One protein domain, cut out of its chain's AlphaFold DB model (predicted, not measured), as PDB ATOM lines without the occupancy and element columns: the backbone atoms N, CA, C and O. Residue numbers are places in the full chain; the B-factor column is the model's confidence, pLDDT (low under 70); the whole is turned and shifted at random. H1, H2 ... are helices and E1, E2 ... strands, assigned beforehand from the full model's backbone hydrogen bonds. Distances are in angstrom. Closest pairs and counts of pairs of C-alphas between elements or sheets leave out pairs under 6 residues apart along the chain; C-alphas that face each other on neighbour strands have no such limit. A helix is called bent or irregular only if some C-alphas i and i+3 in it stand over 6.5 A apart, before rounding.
ATOM      1  N   GLN A  68     177.728 118.627 193.034       94.06
ATOM      2  CA  GLN A  68     178.224 117.248 193.055       94.06
ATOM      3  C   GLN A  68     179.745 117.189 193.267       94.06
ATOM      4  O   GLN A  68     180.467 118.169 193.059       94.06
ATOM      5  N   GLU A  69     180.239 116.014 193.658       92.94
ATOM      6  CA  GLU A  69     181.675 115.731 193.712       92.94
ATOM      7  C   GLU A  69     182.323 115.957 192.336       92.94
ATOM      8  O   GLU A  69     181.746 115.633 191.297       92.94
ATOM      9  N   GLY A  70     183.517 116.552 192.328       94.81
ATOM     10  CA  GLY A  70     184.238 116.851 191.094       94.81
ATOM     11  C   GLY A  70     183.633 117.971 190.244       94.81
ATOM     12  O   GLY A  70     184.019 118.082 189.086       94.81
ATOM     13  N   TRP A  71     182.716 118.802 190.762       97.75
ATOM     14  CA  TRP A  71     182.321 120.044 190.080       97.75
ATOM     15  C   TRP A  71     183.367 121.150 190.242       97.75
ATOM     16  O   TRP A  71     183.808 121.743 189.261       97.75
ATOM     17  N   PHE A  72     183.779 121.401 191.484       98.38
ATOM     18  CA  PHE A  72     184.805 122.377 191.844       98.38
ATOM     19  C   PHE A  72     186.106 121.632 192.166       98.38
ATOM     20  O   PHE A  72     186.090 120.692 192.958       98.38
ATOM     21  N   GLU A  73     187.228 122.079 191.607       98.19
ATOM     22  CA  GLU A  73     188.568 121.529 191.850       98.19
ATOM     23  C   GLU A  73     189.477 122.599 192.472       98.19
ATOM     24  O   GLU A  73     189.372 123.785 192.149       98.19
ATOM     25  N   LEU A  74     190.371 122.211 193.387       98.12
ATOM     26  CA  LEU A  74     191.338 123.115 194.026       98.12
ATOM     27  C   LEU A  74     192.715 122.919 193.392       98.12
ATOM     28  O   LEU A  74     193.321 121.860 193.534       98.12
ATOM     29  N   HIS A  75     193.238 123.943 192.723       96.81
ATOM     30  CA  HIS A  75     194.527 123.836 192.042       96.81
ATOM     31  C   HIS A  75     195.677 124.034 193.035       96.81
ATOM     32  O   HIS A  75     195.687 124.985 193.810       96.81
ATOM     33  N   PHE A  76     196.688 123.171 193.016       95.31
ATOM     34  CA  PHE A  76     197.906 123.342 193.815       95.31
ATOM     35  C   PHE A  76     199.092 123.691 192.898       95.31
ATOM     36  O   PHE A  76     199.115 123.241 191.755       95.31
ATOM     37  N   PRO A  77     200.079 124.499 193.340       92.94
ATOM     38  CA  PRO A  77     200.234 125.117 194.660       92.94
ATOM     39  C   PRO A  77     199.550 126.489 194.807       92.94
ATOM     40  O   PRO A  77     199.577 127.069 195.890       92.94
ATOM     41  N   SER A  78     198.929 127.028 193.753       94.00
ATOM     42  CA  SER A  78     198.255 128.339 193.779       94.00
ATOM     43  C   SER A  78     197.145 128.436 194.826       94.00
ATOM     44  O   SER A  78     196.737 129.538 195.210       94.00
ATOM     45  N   LEU A  79     196.619 127.280 195.243       96.94
ATOM     46  CA  LEU A  79     195.246 127.165 195.701       96.94
ATOM     47  C   LEU A  79     194.369 127.757 194.562       96.94
ATOM     48  O   LEU A  79     194.741 127.649 193.397       96.94
ATOM     49  N   GLN A  80     193.268 128.447 194.857       98.19
ATOM     50  CA  GLN A  80     192.257 128.844 193.857       98.19
ATOM     51  C   GLN A  80     191.424 127.658 193.364       98.19
ATOM     52  O   GLN A  80     191.916 126.559 193.131       98.19
ATOM     53  N   VAL A  81     190.133 127.917 193.240       98.50
ATOM     54  CA  VAL A  81     189.106 126.970 192.839       98.50
ATOM     55  C   VAL A  81     188.763 127.218 191.374       98.50
ATOM     56  O   VAL A  81     188.644 128.375 190.966       98.50
ATOM     57  N   HIS A  82     188.611 126.147 190.607       98.50
ATOM     58  CA  HIS A  82     188.255 126.143 189.186       98.50
ATOM     59  C   HIS A  82     187.107 125.142 188.963       98.50
ATOM     60  O   HIS A  82     186.914 124.257 189.803       98.50
ATOM     61  N   PRO A  83     186.314 125.252 187.883       98.44
ATOM     62  CA  PRO A  83     185.473 124.146 187.450       98.44
ATOM     63  C   PRO A  83     186.331 123.000 186.912       98.44
ATOM     64  O   PRO A  83     187.368 123.236 186.296       98.44
ATOM     65  N   ASN A  84     185.844 121.774 187.064       96.88
ATOM     66  CA  ASN A  84     186.449 120.610 186.426       96.88
ATOM     67  C   ASN A  84     186.414 120.733 184.894       96.88
ATOM     68  O   ASN A  84     185.361 120.955 184.288       96.88
ATOM     69  N   GLU A  85     187.575 120.551 184.262       94.56
ATOM     70  CA  GLU A  85     187.766 120.706 182.814       94.56
ATOM     71  C   GLU A  85     186.891 119.757 181.974       94.56
ATOM     72  O   GLU A  85     186.583 120.063 180.820       94.56
ATOM     73  N   ASN A  86     186.445 118.637 182.556       96.31
ATOM     74  CA  ASN A  86     185.646 117.600 181.896       96.31
ATOM     75  C   ASN A  86     184.129 117.869 181.903       96.31
ATOM     76  O   ASN A  86     183.377 117.098 181.307       96.31
ATOM     77  N   LEU A  87     183.665 118.923 182.581       97.12
ATOM     78  CA  LEU A  87     182.261 119.339 182.541       97.12
ATOM     79  C   LEU A  87     181.896 120.004 181.205       97.12
ATOM     80  O   LEU A  87     182.763 120.489 180.472       97.12
ATOM     81  N   ASP A  88     180.601 120.069 180.907       97.56
ATOM     82  CA  ASP A  88     180.084 120.919 179.838       97.56
ATOM     83  C   ASP A  88     180.244 122.419 180.162       97.56
ATOM     84  O   ASP A  88     180.475 122.827 181.306       97.56
ATOM     85  N   GLU A  89     180.158 123.252 179.125       97.56
ATOM     86  CA  GLU A  89     180.411 124.691 179.241       97.56
ATOM     87  C   GLU A  89     179.320 125.441 180.028       97.56
ATOM     88  O   GLU A  89     179.628 126.450 180.665       97.56
ATOM     89  N   ASP A  90     178.080 124.939 180.071       97.19
ATOM     90  CA  ASP A  90     177.008 125.548 180.867       97.19
ATOM     91  C   ASP A  90     177.274 125.336 182.367       97.19
ATOM     92  O   ASP A  90     177.241 126.292 183.151       97.19
ATOM     93  N   ALA A  91     177.636 124.113 182.767       97.38
ATOM     94  CA  ALA A  91     178.048 123.787 184.130       97.38
ATOM     95  C   ALA A  91     179.307 124.570 184.549       97.38
ATOM     96  O   ALA A  91     179.317 125.197 185.613       97.38
ATOM     97  N   LYS A  92     180.342 124.625 183.695       98.44
ATOM     98  CA  LYS A  92     181.540 125.461 183.920       98.44
ATOM     99  C   LYS A  92     181.183 126.931 184.125       98.44
ATOM    100  O   LYS A  92     181.731 127.565 185.024       98.44
ATOM    101  N   SER A  93     180.264 127.470 183.324       98.38
ATOM    102  CA  SER A  93     179.832 128.868 183.411       98.38
ATOM    103  C   SER A  93     179.102 129.167 184.729       98.38
ATOM    104  O   SER A  93     179.388 130.178 185.372       98.38
ATOM    105  N   GLN A  94     178.242 128.260 185.210       98.31
ATOM    106  CA  GLN A  94     177.583 128.379 186.523       98.31
ATOM    107  C   GLN A  94     178.580 128.303 187.694       98.31
ATOM    108  O   GLN A  94     178.477 129.056 188.670       98.31
ATOM    109  N   ILE A  95     179.578 127.422 187.594       98.62
ATOM    110  CA  ILE A  95     180.659 127.306 188.579       98.62
ATOM    111  C   ILE A  95     181.518 128.577 188.589       98.62
ATOM    112  O   ILE A  95     181.795 129.115 189.663       98.62
ATOM    113  N   TRP A  96     181.872 129.126 187.424       98.69
ATOM    114  CA  TRP A  96     182.585 130.403 187.334       98.69
ATOM    115  C   TRP A  96     181.774 131.573 187.889       98.69
ATOM    116  O   TRP A  96     182.316 132.361 188.667       98.69
ATOM    117  N   ALA A  97     180.478 131.660 187.578       98.62
ATOM    118  CA  ALA A  97     179.583 132.655 188.167       98.62
ATOM    119  C   ALA A  97     179.591 132.569 189.703       98.62
ATOM    120  O   ALA A  97     179.783 133.583 190.373       98.62
ATOM    121  N   THR A  98     179.537 131.354 190.258       98.75
ATOM    122  CA  THR A  98     179.645 131.099 191.704       98.75
ATOM    123  C   THR A  98     180.993 131.556 192.279       98.75
ATOM    124  O   THR A  98     181.028 132.290 193.272       98.75
ATOM    125  N   ILE A  99     182.110 131.167 191.650       98.75
ATOM    126  CA  ILE A  99     183.477 131.526 192.071       98.75
ATOM    127  C   ILE A  99     183.675 133.046 192.072       98.75
ATOM    128  O   ILE A  99     184.276 133.580 193.007       98.75
ATOM    129  N   HIS A 100     183.163 133.743 191.055       98.69
ATOM    130  CA  HIS A 100     183.266 135.196 190.930       98.69
ATOM    131  C   HIS A 100     182.318 135.935 191.884       98.69
ATOM    132  O   HIS A 100     182.761 136.856 192.569       98.69
ATOM    133  N   ARG A 101     181.051 135.514 191.998       98.69
ATOM    134  CA  ARG A 101     180.054 136.114 192.905       98.69
ATOM    135  C   ARG A 101     180.510 136.081 194.357       98.69
ATOM    136  O   ARG A 101     180.415 137.081 195.060       98.69
ATOM    137  N   LEU A 102     181.012 134.931 194.799       98.62
ATOM    138  CA  LEU A 102     181.500 134.724 196.161       98.62
ATOM    139  C   LEU A 102     182.967 135.146 196.340       98.62
ATOM    140  O   LEU A 102     183.470 135.112 197.465       98.62
ATOM    141  N   ASP A 103     183.651 135.554 195.264       98.62
ATOM    142  CA  ASP A 103     185.086 135.860 195.215       98.62
ATOM    143  C   ASP A 103     185.922 134.788 195.955       98.62
ATOM    144  O   ASP A 103     186.727 135.061 196.853       98.62
ATOM    145  N   LEU A 104     185.690 133.518 195.592       98.62
ATOM    146  CA  LEU A 104     186.343 132.357 196.215       98.62
ATOM    147  C   LEU A 104     187.850 132.321 195.947       98.62
ATOM    148  O   LEU A 104     188.586 131.679 196.698       98.62
ATOM    149  N   ASN A 105     188.310 133.022 194.905       98.69
ATOM    150  CA  ASN A 105     189.717 133.142 194.516       98.69
ATOM    151  C   ASN A 105     190.374 134.450 194.972       98.69
ATOM    152  O   ASN A 105     191.580 134.614 194.787       98.69
ATOM    153  N   GLY A 106     189.630 135.337 195.633       97.81
ATOM    154  CA  GLY A 106     190.167 136.553 196.225       97.81
ATOM    155  C   GLY A 106     191.115 136.293 197.391       97.81
ATOM    156  O   GLY A 106     191.113 135.230 198.026       97.81
ATOM    157  N   ALA A 107     191.918 137.312 197.706       95.06
ATOM    158  CA  ALA A 107     193.007 137.230 198.677       95.06
ATOM    159  C   ALA A 107     192.570 136.682 200.049       95.06
ATOM    160  O   ALA A 107     193.288 135.881 200.639       95.06
ATOM    161  N   THR A 108     191.378 137.043 200.540       94.56
ATOM    162  CA  THR A 108     190.847 136.553 201.824       94.56
ATOM    163  C   THR A 108     190.606 135.042 201.819       94.56
ATOM    164  O   THR A 108     191.016 134.351 202.751       94.56
ATOM    165  N   CYS A 109     189.982 134.501 200.768       97.38
ATOM    166  CA  CYS A 109     189.714 133.067 200.659       97.38
ATOM    167  C   CYS A 109     190.993 132.270 200.369       97.38
ATOM    168  O   CYS A 109     191.173 131.191 200.933       97.38
ATOM    169  N   VAL A 110     191.917 132.814 199.566       97.38
ATOM    170  CA  VAL A 110     193.233 132.201 199.320       97.38
ATOM    171  C   VAL A 110     194.093 132.170 200.582       97.38
ATOM    172  O   VAL A 110     194.653 131.123 200.902       97.38
ATOM    173  N   SER A 111     194.142 133.273 201.332       95.50
ATOM    174  CA  SER A 111     194.847 133.356 202.614       95.50
ATOM    175  C   SER A 111     194.243 132.402 203.648       95.50
ATOM    176  O   SER A 111     194.968 131.609 204.240       95.50
ATOM    177  N   GLY A 112     192.911 132.361 203.781       95.62
ATOM    178  CA  GLY A 112     192.230 131.404 204.660       95.62
ATOM    179  C   GLY A 112     192.542 129.944 204.314       95.62
ATOM    180  O   GLY A 112     192.858 129.163 205.208       95.62
ATOM    181  N   ARG A 113     192.542 129.585 203.020       97.19
ATOM    182  CA  ARG A 113     192.981 128.259 202.553       97.19
ATOM    183  C   ARG A 113     194.435 127.981 202.966       97.19
ATOM    184  O   ARG A 113     194.718 126.924 203.522       97.19
ATOM    185  N   ARG A 114     195.346 128.937 202.763       96.06
ATOM    186  CA  ARG A 114     196.760 128.805 203.151       96.06
ATOM    187  C   ARG A 114     196.945 128.588 204.657       96.06
ATOM    188  O   ARG A 114     197.685 127.685 205.033       96.06
ATOM    189  N   SER A 115     196.249 129.341 205.507       94.75
ATOM    190  CA  SER A 115     196.342 129.200 206.969       94.75
ATOM    191  C   SER A 115     195.971 127.802 207.474       94.75
ATOM    192  O   SER A 115     196.486 127.375 208.505       94.75
ATOM    193  N   TRP A 116     195.112 127.071 206.755       95.81
ATOM    194  CA  TRP A 116     194.759 125.694 207.104       95.81
ATOM    195  C   TRP A 116     195.734 124.643 206.561       95.81
ATOM    196  O   TRP A 116     195.891 123.603 207.198       95.81
ATOM    197  N   ILE A 117     196.416 124.903 205.437       94.69
ATOM    198  CA  ILE A 117     197.371 123.950 204.845       94.69
ATOM    199  C   ILE A 117     198.785 124.066 205.430       94.69
ATOM    200  O   ILE A 117     199.434 123.042 205.638       94.69
ATOM    201  N   GLN A 118     199.253 125.283 205.741       93.81
ATOM    202  CA  GLN A 118     200.630 125.540 206.195       93.81
ATOM    203  C   GLN A 118     201.031 124.672 207.410       93.81
ATOM    204  O   GLN A 118     202.081 124.035 207.351       93.81
ATOM    205  N   PRO A 119     200.207 124.528 208.475       93.38
ATOM    206  CA  PRO A 119     200.593 123.731 209.642       93.38
ATOM    207  C   PRO A 119     200.707 122.226 209.347       93.38
ATOM    208  O   PRO A 119     201.417 121.517 210.058       93.38
ATOM    209  N   TYR A 120     200.025 121.738 208.307       93.88
ATOM    210  CA  TYR A 120     200.133 120.357 207.837       93.88
ATOM    211  C   TYR A 120     201.372 120.150 206.956       93.88
ATOM    212  O   TYR A 120     202.126 119.209 207.197       93.88
ATOM    213  N   LEU A 121     201.643 121.055 206.007       91.94
ATOM    214  CA  LEU A 121     202.859 121.002 205.179       91.94
ATOM    215  C   LEU A 121     204.141 121.116 206.022       91.94
ATOM    216  O   LEU A 121     205.135 120.460 205.717       91.94
ATOM    217  N   ASN A 122     204.089 121.870 207.123       90.12
ATOM    218  CA  ASN A 122     205.186 122.008 208.085       90.12
ATOM    219  C   ASN A 122     205.291 120.824 209.073       90.12
ATOM    220  O   ASN A 122     206.108 120.863 209.990       90.12
ATOM    221  N   GLY A 123     204.450 119.791 208.943       90.50
ATOM    222  CA  GLY A 123     204.458 118.602 209.806       90.50
ATOM    223  C   GLY A 123     203.982 118.829 211.248       90.50
ATOM    224  O   GLY A 123     204.098 117.923 212.071       90.50
ATOM    225  N   VAL A 124     203.439 120.008 211.572       94.31
ATOM    226  CA  VAL A 124     202.969 120.363 212.926       94.31
ATOM    227  C   VAL A 124     201.633 119.688 213.247       94.31
ATOM    228  O   VAL A 124     201.391 119.305 214.390       94.31
ATOM    229  N   TYR A 125     200.769 119.517 212.240       95.75
ATOM    230  CA  TYR A 125     199.464 118.868 212.374       95.75
ATOM    231  C   TYR A 125     199.238 117.785 211.303       95.75
ATOM    232  O   TYR A 125     199.715 117.920 210.179       95.75
ATOM    233  N   PRO A 126     198.477 116.717 211.605       96.44
ATOM    234  CA  PRO A 126     198.114 115.685 210.632       96.44
ATOM    235  C   PRO A 126     197.052 116.168 209.628       96.44
ATOM    236  O   PRO A 126     196.303 117.104 209.900       96.44
ATOM    237  N   LEU A 127     196.880 115.448 208.512       96.38
ATOM    238  CA  LEU A 127     195.841 115.728 207.502       96.38
ATOM    239  C   LEU A 127     194.409 115.794 208.082       96.38
ATOM    240  O   LEU A 127     193.547 116.484 207.536       96.38
ATOM    241  N   SER A 128     194.133 115.115 209.202       97.75
ATOM    242  CA  SER A 128     192.840 115.209 209.895       97.75
ATOM    243  C   SER A 128     192.523 116.621 210.404       97.75
ATOM    244  O   SER A 128     191.353 116.992 210.401       97.75
ATOM    245  N   PHE A 129     193.530 117.436 210.743       97.56
ATOM    246  CA  PHE A 129     193.346 118.856 211.067       97.56
ATOM    247  C   PHE A 129     192.830 119.639 209.853       97.56
ATOM    248  O   PHE A 129     191.835 120.353 209.955       97.56
ATOM    249  N   VAL A 130     193.440 119.443 208.676       98.00
ATOM    250  CA  VAL A 130     192.965 120.065 207.426       98.00
ATOM    251  C   VAL A 130     191.546 119.594 207.105       98.00
ATOM    252  O   VAL A 130     190.714 120.396 206.699       98.00
ATOM    253  N   ARG A 131     191.225 118.317 207.348       98.25
ATOM    254  CA  ARG A 131     189.875 117.770 207.134       98.25
ATOM    255  C   ARG A 131     188.825 118.385 208.060       98.25
ATOM    256  O   ARG A 131     187.702 118.599 207.619       98.25
ATOM    257  N   GLU A 132     189.183 118.686 209.305       97.75
ATOM    258  CA  GLU A 132     188.302 119.369 210.257       97.75
ATOM    259  C   GLU A 132     188.120 120.858 209.914       97.75
ATOM    260  O   GLU A 132     187.017 121.385 210.026       97.75
ATOM    261  N   LYS A 133     189.186 121.554 209.496       98.06
ATOM    262  CA  LYS A 133     189.161 123.016 209.310       98.06
ATOM    263  C   LYS A 133     188.844 123.483 207.887       98.06
ATOM    264  O   LYS A 133     188.308 124.576 207.711       98.06
ATOM    265  N   ALA A 134     189.155 122.667 206.887       98.06
ATOM    266  CA  ALA A 134     188.961 122.939 205.467       98.06
ATOM    267  C   ALA A 134     188.629 121.640 204.690       98.06
ATOM    268  O   ALA A 134     189.426 121.202 203.853       98.06
ATOM    269  N   PRO A 135     187.474 120.987 204.940       97.94
ATOM    270  CA  PRO A 135     187.148 119.667 204.385       97.94
ATOM    271  C   PRO A 135     187.290 119.546 202.860       97.94
ATOM    272  O   PRO A 135     187.814 118.536 202.393       97.94
ATOM    273  N   PHE A 136     186.910 120.571 202.086       97.81
ATOM    274  CA  PHE A 136     187.093 120.583 200.624       97.81
ATOM    275  C   PHE A 136     188.572 120.493 200.218       97.81
ATOM    276  O   PHE A 136     188.931 119.730 199.329       97.81
ATOM    277  N   MET A 137     189.460 121.195 200.924       97.75
ATOM    278  CA  MET A 137     190.898 121.112 200.673       97.75
ATOM    279  C   MET A 137     191.457 119.728 201.009       97.75
ATOM    280  O   MET A 137     192.267 119.197 200.255       97.75
ATOM    281  N   ALA A 138     191.035 119.130 202.126       98.12
ATOM    282  CA  ALA A 138     191.477 117.787 202.494       98.12
ATOM    283  C   ALA A 138     190.956 116.713 201.525       98.12
ATOM    284  O   ALA A 138     191.647 115.719 201.288       98.12
ATOM    285  N   HIS A 139     189.761 116.910 200.958       97.75
ATOM    286  CA  HIS A 139     189.241 116.095 199.863       97.75
ATOM    287  C   HIS A 139     190.131 116.224 198.620       97.75
ATOM    288  O   HIS A 139     190.641 115.216 198.145       97.75
ATOM    289  N   GLU A 140     190.425 117.446 198.170       98.06
ATOM    290  CA  GLU A 140     191.247 117.688 196.975       98.06
ATOM    291  C   GLU A 140     192.692 117.184 197.112       98.06
ATOM    292  O   GLU A 140     193.203 116.537 196.199       98.06
ATOM    293  N   LEU A 141     193.319 117.358 198.281       97.25
ATOM    294  CA  LEU A 141     194.607 116.730 198.611       97.25
ATOM    295  C   LEU A 141     194.562 115.201 198.481       97.25
ATOM    296  O   LEU A 141     195.525 114.584 198.027       97.25
ATOM    297  N   THR A 142     193.447 114.588 198.886       97.19
ATOM    298  CA  THR A 142     193.253 113.135 198.809       97.19
ATOM    299  C   THR A 142     193.049 112.697 197.359       97.19
ATOM    300  O   THR A 142     193.768 111.817 196.891       97.19
ATOM    301  N   ARG A 143     192.128 113.344 196.633       96.69
ATOM    302  CA  ARG A 143     191.764 113.042 195.240       96.69
ATOM    303  C   ARG A 143     192.948 113.173 194.280       96.69
ATOM    304  O   ARG A 143     193.129 112.326 193.411       96.69
ATOM    305  N   GLN A 144     193.779 114.197 194.470       95.69
ATOM    306  CA  GLN A 144     194.958 114.467 193.640       95.69
ATOM    307  C   GLN A 144     196.228 113.720 194.115       95.69
ATOM    308  O   GLN A 144     197.291 113.881 193.523       95.69
ATOM    309  N   ASN A 145     196.138 112.885 195.161       96.25
ATOM    310  CA  ASN A 145     197.259 112.153 195.776       96.25
ATOM    311  C   ASN A 145     198.411 113.038 196.304       96.25
ATOM    312  O   ASN A 145     199.549 112.585 196.409       96.25
ATOM    313  N   LEU A 146     198.127 114.279 196.709       95.25
ATOM    314  CA  LEU A 146     199.130 115.258 197.159       95.25
ATOM    315  C   LEU A 146     199.377 115.234 198.682       95.25
ATOM    316  O   LEU A 146     199.715 116.248 199.290       95.25
ATOM    317  N   GLN A 147     199.176 114.077 199.320       93.94
ATOM    318  CA  GLN A 147     199.265 113.911 200.780       93.94
ATOM    319  C   GLN A 147     200.707 113.744 201.306       93.94
ATOM    320  O   GLN A 147     200.925 113.760 202.520       93.94
ATOM    321  N   ASP A 148     201.691 113.568 200.421       91.69
ATOM    322  CA  ASP A 148     203.103 113.569 200.799       91.69
ATOM    323  C   ASP A 148     203.653 115.005 200.792       91.69
ATOM    324  O   ASP A 148     203.808 115.645 199.750       91.69
ATOM    325  N   ILE A 149     203.971 115.510 201.984       89.75
ATOM    326  CA  ILE A 149     204.518 116.858 202.202       89.75
ATOM    327  C   ILE A 149     205.933 117.034 201.612       89.75
ATOM    328  O   ILE A 149     206.408 118.159 201.425       89.75
ATOM    329  N   ASN A 150     206.607 115.932 201.263       89.50
ATOM    330  CA  ASN A 150     207.930 115.944 200.641       89.50
ATOM    331  C   ASN A 150     207.882 116.157 199.119       89.50
ATOM    332  O   ASN A 150     208.927 116.398 198.520       89.50
ATOM    333  N   MET A 151     206.699 116.128 198.494       89.19
ATOM    334  CA  MET A 151     206.547 116.418 197.064       89.19
ATOM    335  C   MET A 151     207.014 117.840 196.722       89.19
ATOM    336  O   MET A 151     206.708 118.800 197.434       89.19
ATOM    337  N   SER A 152     207.698 117.989 195.586       88.50
ATOM    338  CA  SER A 152     208.304 119.260 195.153       88.50
ATOM    339  C   SER A 152     207.294 120.367 194.832       88.50
ATOM    340  O   SER A 152     207.621 121.550 194.898       88.50
ATOM    341  N   ILE A 153     206.031 120.013 194.562       88.19
ATOM    342  CA  ILE A 153     204.928 120.979 194.418       88.19
ATOM    343  C   ILE A 153     204.766 121.872 195.663       88.19
ATOM    344  O   ILE A 153     204.317 123.013 195.557       88.19
ATOM    345  N   TRP A 154     205.190 121.390 196.837       89.75
ATOM    346  CA  TRP A 154     205.122 122.118 198.102       89.75
ATOM    347  C   TRP A 154     206.332 123.012 198.387       89.75
ATOM    348  O   TRP A 154     206.296 123.784 199.344       89.75
ATOM    349  N   ASP A 155     207.388 122.974 197.572       85.06
ATOM    350  CA  ASP A 155     208.614 123.735 197.847       85.06
ATOM    351  C   ASP A 155     208.374 125.254 197.808       85.06
ATOM    352  O   ASP A 155     208.965 125.997 198.591       85.06
ATOM    353  N   ALA A 156     207.406 125.706 197.003       77.50
ATOM    354  CA  ALA A 156     206.939 127.094 196.980       77.50
ATOM    355  C   ALA A 156     206.287 127.562 198.302       77.50
ATOM    356  O   ALA A 156     206.289 128.758 198.586       77.50
ATOM    357  N   PHE A 157     205.737 126.647 199.112       76.12
ATOM    358  CA  PHE A 157     205.221 126.966 200.452       76.12
ATOM    359  C   PHE A 157     206.333 126.965 201.502       76.12
ATOM    360  O   PHE A 157     206.368 127.864 202.340       76.12
ATOM    361  N   LYS A 158     207.266 126.003 201.421       69.25
ATOM    362  CA  LYS A 158     208.418 125.884 202.334       69.25
ATOM    363  C   LYS A 158     209.306 127.134 202.275       69.25
ATOM    364  O   LYS A 158     209.677 127.676 203.307       69.25
ATOM    365  N   GLN A 159     209.560 127.655 201.071       65.00
ATOM    366  CA  GLN A 159     210.370 128.862 200.849       65.00
ATOM    367  C   GLN A 159     209.755 130.164 201.405       65.00
ATOM    368  O   GLN A 159     210.442 131.183 201.439       65.00
ATOM    369  N   GLN A 160     208.480 130.175 201.819       58.25
ATOM    370  CA  GLN A 160     207.831 131.380 202.356       58.25
ATOM    371  C   GLN A 160     207.908 131.510 203.888       58.25
ATOM    372  O   GLN A 160     207.701 132.617 204.384       58.25
ATOM    373  N   ASP A 161     208.258 130.452 204.631       51.53
ATOM    374  CA  ASP A 161     208.381 130.511 206.102       51.53
ATOM    375  C   ASP A 161     209.724 131.098 206.593       51.53
ATOM    376  O   ASP A 161     209.771 131.704 207.664       51.53
ATOM    377  N   ASP A 162     210.795 131.043 205.788       47.25
ATOM    378  CA  ASP A 162     212.166 131.484 206.145       47.25
ATOM    379  C   ASP A 162     212.335 133.001 206.418       47.25
ATOM    380  O   ASP A 162     213.448 133.494 206.611       47.25
ATOM    381  N   THR A 163     211.248 133.781 206.442       44.16
ATOM    382  CA  THR A 163     211.291 135.248 206.621       44.16
ATOM    383  C   THR A 163     210.494 135.788 207.811       44.16
ATOM    384  O   THR A 163     210.640 136.969 208.142       44.16
ATOM    385  N   ILE A 164     209.709 134.965 208.521       45.50
ATOM    386  CA  ILE A 164     208.903 135.430 209.664       45.50
ATOM    387  C   ILE A 164     209.684 135.287 210.977       45.50
ATOM    388  O   ILE A 164     209.456 134.420 211.819       45.50
ATOM    389  N   SER A 165     210.617 136.219 211.166       40.47
ATOM    390  CA  SER A 165     211.210 136.517 212.470       40.47
ATOM    391  C   SER A 165     210.138 137.101 213.399       40.47
ATOM    392  O   SER A 165     209.815 138.288 213.315       40.47
ATOM    393  N   TYR A 166     209.576 136.270 214.282       41.38
ATOM    394  CA  TYR A 166     208.673 136.714 215.348       41.38
ATOM    395  C   TYR A 166     209.421 137.622 216.336       41.38
ATOM    396  O   TYR A 166     210.011 137.160 217.314       41.38
ATOM    397  N   ARG A 167     209.387 138.931 216.078       36.31
ATOM    398  CA  ARG A 167     209.712 139.962 217.065       36.31
ATOM    399  C   ARG A 167     208.438 140.344 217.810       36.31
ATOM    400  O   ARG A 167     207.527 140.909 217.208       36.31
ATOM    401  N   TRP A 168     208.416 140.002 219.093       53.31
ATOM    402  CA  TRP A 168     207.472 140.515 220.086       53.31
ATOM    403  C   TRP A 168     207.933 141.889 220.588       53.31
ATOM    404  O   TRP A 168     209.170 142.095 220.636       53.31
TER     405      TRP A 168
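This is residues 68 to 168 of the 168 residues of an uncharacterized protein of Dictyobacter vulcani (UniProt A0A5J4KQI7). A tiny two-stranded hairpin, E1 and E2, sits between helix H1, which packs on E2 at one end of the elongated body, and helix H4, which packs on E1. H4, H3 and H2 fold back on one another in turn, H5 packs on the last part of H2, and the tail, residues 162 to 168, sticks out. The 101 printed residues hold E1, E2, H1, H2, H3, H4 and H5 in that order; the class is mostly helix, and the sheet is antiparallel. It is only just compact, close to loose, with a radius of gyration of the C-alphas of 14.9 A and spans of 50 by 28 by 24 A.

Find C-alpha 72 at (184.805, 122.377, 191.844), where E1, residues 72 to 74, begins; E2 is residues 81 to 83. H1, residues 89 to 101, runs 17.8 A, and H2, residues 107 to 121, 20.1 A. Then come H3, residues 127 to 133, H4, residues 135 to 143, and H5, residues 152 to 158, ending at C-alpha 158 (208.418, 125.884, 202.334). H2 and H5 are only just irregular: C-alphas 116 and 119 are 6.7 A apart, 153 and 156 6.9 A.

In the hairpin E1 and E2, look for N 73 and O 82, 2.8 A apart. The closest C-alphas of E2 and H1 are Pro 83 and Lys 92, 5.4 A; of E1 and H4, Leu 74 and Glu 140, 6.2 A. H3 and H4, a helical hairpin, touch at Arg 131 and Ala 138, closest C-alphas 4.9 A, at a shallow tilt of 30 degrees, opposite ways. H2, with residues 116 to 120 alone, touches H3 in another helical hairpin, closest C-alphas Trp 116 and Val 130, 5.9 A. With residues 118 to 121 alone H2 touches H5, closest C-alphas Gln 118 and Phe 157, 7.5 A, about perpendicular at 74 degrees. H1 touches no helix. Every O i to N i+4 pair is within hydrogen-bond range in H1, H3 and H4, 9 of 11 in H2, and 1 of 3 in H5, where 3 of 4 O i to N i+3 pairs are.

The two C-alphas farthest apart, Asp 88 and Trp 168, are 52.5 A apart. The printed part has no cut and no long link. Look at residues 158 to 168 for pLDDT under 70.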